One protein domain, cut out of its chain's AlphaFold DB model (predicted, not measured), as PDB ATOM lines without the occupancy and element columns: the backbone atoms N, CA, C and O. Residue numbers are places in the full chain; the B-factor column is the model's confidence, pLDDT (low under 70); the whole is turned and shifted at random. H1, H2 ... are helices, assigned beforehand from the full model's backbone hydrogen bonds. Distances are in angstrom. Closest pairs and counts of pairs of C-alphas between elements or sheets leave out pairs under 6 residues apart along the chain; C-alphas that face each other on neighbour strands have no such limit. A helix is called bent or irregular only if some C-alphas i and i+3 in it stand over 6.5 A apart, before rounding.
ATOM      1  N   ALA A 439       4.229  -4.906   7.997       89.12
ATOM      2  CA  ALA A 439       4.657  -3.572   8.422       89.12
ATOM      3  C   ALA A 439       5.649  -3.621   9.598       89.12
ATOM      4  O   ALA A 439       6.656  -2.921   9.578       89.12
ATOM      5  N   ALA A 440       5.412  -4.489  10.588       87.75
ATOM      6  CA  ALA A 440       6.318  -4.649  11.721       87.75
ATOM      7  C   ALA A 440       7.679  -5.212  11.286       87.75
ATOM      8  O   ALA A 440       8.706  -4.693  11.714       87.75
ATOM      9  N   LYS A 441       7.691  -6.197  10.374       89.00
ATOM     10  CA  LYS A 441       8.920  -6.761   9.783       89.00
ATOM     11  C   LYS A 441       9.758  -5.704   9.056       89.00
ATOM     12  O   LYS A 441      10.977  -5.668   9.214       89.00
ATOM     13  N   ILE A 442       9.114  -4.805   8.314       91.44
ATOM     14  CA  ILE A 442       9.796  -3.685   7.646       91.44
ATOM     15  C   ILE A 442      10.354  -2.705   8.684       91.44
ATOM     16  O   ILE A 442      11.532  -2.361   8.640       91.44
ATOM     17  N   LEU A 443       9.538  -2.297   9.658       92.25
ATOM     18  CA  LEU A 443       9.934  -1.309  10.666       92.25
ATOM     19  C   LEU A 443      11.064  -1.801  11.586       92.25
ATOM     20  O   LEU A 443      11.907  -1.004  11.989       92.25
ATOM     21  N   MET A 444      11.111  -3.099  11.899       90.88
ATOM     22  CA  MET A 444      12.149  -3.690  12.755       90.88
ATOM     23  C   MET A 444      13.457  -4.005  12.019       90.88
ATOM     24  O   MET A 444      14.463  -4.238  12.681       90.88
ATOM     25  N   SER A 445      13.462  -4.023  10.680       92.62
ATOM     26  CA  SER A 445      14.651  -4.339   9.872       92.62
ATOM     27  C   SER A 445      15.879  -3.488  10.246       92.62
ATOM     28  O   SER A 445      16.895  -4.075  10.615       92.62
ATOM     29  N   PRO A 446      15.804  -2.139  10.290       93.69
ATOM     30  CA  PRO A 446      16.944  -1.310  10.699       93.69
ATOM     31  C   PRO A 446      17.350  -1.480  12.171       93.69
ATOM     32  O   PRO A 446      18.463  -1.130  12.529       93.69
ATOM     33  N   MET A 447      16.481  -2.013  13.036       93.50
ATOM     34  CA  MET A 447      16.824  -2.307  14.436       93.50
ATOM     35  C   MET A 447      17.544  -3.649  14.610       93.50
ATOM     36  O   MET A 447      18.033  -3.943  15.697       93.50
ATOM     37  N   ARG A 448      17.556  -4.491  13.570       91.00
ATOM     38  CA  ARG A 448      18.214  -5.806  13.577       91.00
ATOM     39  C   ARG A 448      19.480  -5.854  12.733       91.00
ATOM     40  O   ARG A 448      20.170  -6.868  12.759       91.00
ATOM     41  N   ASP A 449      19.776  -4.785  12.007       94.19
ATOM     42  CA  ASP A 449      21.014  -4.639  11.260       94.19
ATOM     43  C   ASP A 449      22.115  -4.094  12.180       94.19
ATOM     44  O   ASP A 449      22.036  -2.965  12.664       94.19
ATOM     45  N   ALA A 450      23.153  -4.897  12.416       91.94
ATOM     46  CA  ALA A 450      24.284  -4.525  13.264       91.94
ATOM     47  C   ALA A 450      25.106  -3.346  12.704       91.94
ATOM     48  O   ALA A 450      25.855  -2.721  13.453       91.94
ATOM     49  N   ALA A 451      24.962  -3.019  11.414       94.06
ATOM     50  CA  ALA A 451      25.577  -1.840  10.813       94.06
ATOM     51  C   ALA A 451      24.836  -0.532  11.159       94.06
ATOM     52  O   ALA A 451      25.374   0.558  10.950       94.06
ATOM     53  N   VAL A 452      23.612  -0.609  11.697       92.25
ATOM     54  CA  VAL A 452      22.796   0.557  12.055       92.25
ATOM     55  C   VAL A 452      22.967   0.884  13.538       92.25
ATOM     56  O   VAL A 452      22.491   0.170  14.416       92.25
ATOM     57  N   ALA A 453      23.608   2.017  13.830       92.44
ATOM     58  CA  ALA A 453      23.881   2.463  15.196       92.44
ATOM     59  C   ALA A 453      23.644   3.973  15.392       92.44
ATOM     60  O   ALA A 453      23.403   4.734  14.450       92.44
ATOM     61  N   GLY A 454      23.700   4.414  16.651       92.75
ATOM     62  CA  GLY A 454      23.616   5.827  17.023       92.75
ATOM     63  C   GLY A 454      22.276   6.478  16.660       92.75
ATOM     64  O   GLY A 454      21.208   5.891  16.831       92.75
ATOM     65  N   LEU A 455      22.320   7.714  16.154       93.00
ATOM     66  CA  LEU A 455      21.121   8.511  15.851       93.00
ATOM     67  C   LEU A 455      20.183   7.842  14.833       93.00
ATOM     68  O   LEU A 455      18.969   8.043  14.890       93.00
ATOM     69  N   VAL A 456      20.730   7.048  13.910       92.00
ATOM     70  CA  VAL A 456      19.940   6.330  12.900       92.00
ATOM     71  C   VAL A 456      19.128   5.212  13.555       92.00
ATOM     72  O   VAL A 456      17.923   5.117  13.320       92.00
ATOM     73  N   LEU A 457      19.749   4.441  14.454       94.56
ATOM     74  CA  LEU A 457      19.055   3.433  15.259       94.56
ATOM     75  C   LEU A 457      17.995   4.079  16.168       94.56
ATOM     76  O   LEU A 457      16.869   3.590  16.263       94.56
ATOM     77  N   GLY A 458      18.304   5.238  16.761       92.94
ATOM     78  CA  GLY A 458      17.342   6.022  17.541       92.94
ATOM     79  C   GLY A 458      16.098   6.427  16.737       92.94
ATOM     80  O   GLY A 458      14.973   6.275  17.215       92.94
ATOM     81  N   LYS A 459      16.269   6.871  15.483       94.75
ATOM     82  CA  LYS A 459      15.143   7.158  14.571       94.75
ATOM     83  C   LYS A 459      14.335   5.903  14.234       94.75
ATOM     84  O   LYS A 459      13.110   5.983  14.157       94.75
ATOM     85  N   ALA A 460      14.988   4.752  14.063       93.94
ATOM     86  CA  ALA A 460      14.301   3.483  13.829       93.94
ATOM     87  C   ALA A 460      13.415   3.088  15.025       93.94
ATOM     88  O   ALA A 460      12.233   2.791  14.837       93.94
ATOM     89  N   HIS A 461      13.930   3.199  16.255       94.62
ATOM     90  CA  HIS A 461      13.134   3.003  17.470       94.62
ATOM     91  C   HIS A 461      11.955   3.980  17.561       94.62
ATOM     92  O   HIS A 461      10.836   3.560  17.856       94.62
ATOM     93  N   ALA A 462      12.171   5.266  17.263       94.50
ATOM     94  CA  ALA A 462      11.107   6.271  17.278       94.50
ATOM     95  C   ALA A 462       9.996   5.964  16.256       94.50
ATOM     96  O   ALA A 462       8.813   6.128  16.558       94.50
ATOM     97  N   ASN A 463      10.358   5.473  15.067       94.12
ATOM     98  CA  ASN A 463       9.398   5.073  14.037       94.12
ATOM     99  C   ASN A 463       8.574   3.848  14.456       94.12
ATOM    100  O   ASN A 463       7.355   3.849  14.280       94.12
ATOM    101  N   VAL A 464       9.205   2.835  15.061       92.88
ATOM    102  CA  VAL A 464       8.485   1.691  15.648       92.88
ATOM    103  C   VAL A 464       7.558   2.150  16.771       92.88
ATOM    104  O   VAL A 464       6.393   1.758  16.794       92.88
ATOM    105  N   GLY A 465       8.032   3.024  17.663       90.94
ATOM    106  CA  GLY A 465       7.219   3.593  18.739       90.94
ATOM    107  C   GLY A 465       5.987   4.331  18.212       90.94
ATOM    108  O   GLY A 465       4.882   4.112  18.704       90.94
ATOM    109  N   ARG A 466       6.147   5.135  17.152       92.88
ATOM    110  CA  ARG A 466       5.032   5.820  16.485       92.88
ATOM    111  C   ARG A 466       4.029   4.835  15.894       92.88
ATOM    112  O   ARG A 466       2.836   5.001  16.106       92.88
ATOM    113  N   TYR A 467       4.499   3.793  15.209       91.25
ATOM    114  CA  TYR A 467       3.622   2.748  14.681       91.25
ATOM    115  C   TYR A 467       2.810   2.072  15.790       91.25
ATOM    116  O   TYR A 467       1.590   1.973  15.681       91.25
ATOM    117  N   LEU A 468       3.463   1.655  16.879       88.88
ATOM    118  CA  LEU A 468       2.781   1.036  18.018       88.88
ATOM    119  C   LEU A 468       1.757   1.988  18.649       88.88
ATOM    120  O   LEU A 468       0.636   1.571  18.946       88.88
ATOM    121  N   ALA A 469       2.100   3.271  18.793       88.38
ATOM    122  CA  ALA A 469       1.191   4.283  19.320       88.38
ATOM    123  C   ALA A 469      -0.057   4.459  18.433       88.38
ATOM    124  O   ALA A 469      -1.188   4.403  18.919       88.38
ATOM    125  N   THR A 470       0.135   4.620  17.123       87.94
ATOM    126  CA  THR A 470      -0.960   4.897  16.186       87.94
ATOM    127  C   THR A 470      -1.833   3.673  15.909       87.94
ATOM    128  O   THR A 470      -3.045   3.821  15.787       87.94
ATOM    129  N   GLU A 471      -1.263   2.469  15.823       86.44
ATOM    130  CA  GLU A 471      -1.997   1.256  15.425       86.44
ATOM    131  C   GLU A 471      -2.554   0.458  16.613       86.44
ATOM    132  O   GLU A 471      -3.591  -0.195  16.477       86.44
ATOM    133  N   TYR A 472      -1.873   0.471  17.764       83.56
ATOM    134  CA  TYR A 472      -2.223  -0.373  18.913       83.56
ATOM    135  C   TYR A 472      -2.669   0.437  20.123       83.56
ATOM    136  O   TYR A 472      -3.734   0.153  20.669       83.56
ATOM    137  N   VAL A 473      -1.911   1.463  20.527       82.25
ATOM    138  CA  VAL A 473      -2.278   2.268  21.705       82.25
ATOM    139  C   VAL A 473      -3.608   2.982  21.472       82.25
ATOM    140  O   VAL A 473      -4.478   2.891  22.332       82.25
ATOM    141  N   SER A 474      -3.826   3.571  20.291       80.06
ATOM    142  CA  SER A 474      -5.105   4.194  19.896       80.06
ATOM    143  C   SER A 474      -6.324   3.272  20.071       80.06
ATOM    144  O   SER A 474      -7.386   3.708  20.514       80.06
ATOM    145  N   LYS A 475      -6.174   1.970  19.794       72.31
ATOM    146  CA  LYS A 475      -7.235   0.959  19.956       72.31
ATOM    147  C   LYS A 475      -7.479   0.590  21.418       72.31
ATOM    148  O   LYS A 475      -8.583   0.167  21.759       72.31
ATOM    149  N   ILE A 476      -6.463   0.729  22.271       73.31
ATOM    150  CA  ILE A 476      -6.546   0.456  23.710       73.31
ATOM    151  C   ILE A 476      -7.202   1.634  24.437       73.31
ATOM    152  O   ILE A 476      -8.129   1.419  25.216       73.31
ATOM    153  N   ILE A 477      -6.753   2.864  24.163       77.62
ATOM    154  CA  ILE A 477      -7.222   4.071  24.863       77.62
ATOM    155  C   ILE A 477      -8.534   4.638  24.296       77.62
ATOM    156  O   ILE A 477      -9.187   5.417  24.984       77.62
ATOM    157  N   ARG A 478      -8.959   4.164  23.110       67.62
ATOM    158  CA  ARG A 478     -10.078   4.681  22.295       67.62
ATOM    159  C   ARG A 478      -9.809   6.101  21.777       67.62
ATOM    160  O   ARG A 478      -8.972   6.821  22.305       67.62
TER     161      ARG A 478
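What this domain is: This is residues 439 to 478 of the 487 residues of an uncharacterized protein of Fusarium oxysporum (UniProt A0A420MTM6). A short helix, H1, and a much longer one, H2, fold back on each other as a helical hairpin, and the far part of H2 sticks out beyond H1 with residues 469 to 478, of which 469 to 477 belong to H2. The printed part has 40 residues, with H1 before H2 and no named strand: all helix. It is a loose rod, spanning 38 by 18 by 8 A, with a radius of gyration of the C-alphas of 11.5 A.

How they stand to each other: H1, residues 439 to 448, and H2, residues 454 to 477, form a hairpin over a tight link. They touch, and H2 does so with residues 457 to 464 alone; the closest C-alphas, of Leu 443 and Val 464, are 6.0 A apart. Their lines stand at a shallow tilt of 30 degrees, opposite ways. O i to N i+4 pairs are within hydrogen-bond range in 4 of 6 in H1 and 18 of 20 in H2.

Where its parts are: H1 begins at C-alpha 439 (4.657, -3.572, 8.422) and is 14.7 A long; it is irregular, with C-alphas 443 and 446 7.0 A apart. H2 measures 31.9 A, ends at C-alpha 477 (-7.222, 4.071, 24.863) and has a kink of 36 degrees near residue 471.

The domain as a whole: The C-alphas farthest apart, of Ala 451 and Arg 478, are 38.0 A apart. The printed part has no cut. Its mean pLDDT is 89.2, and residue 478 is under 70.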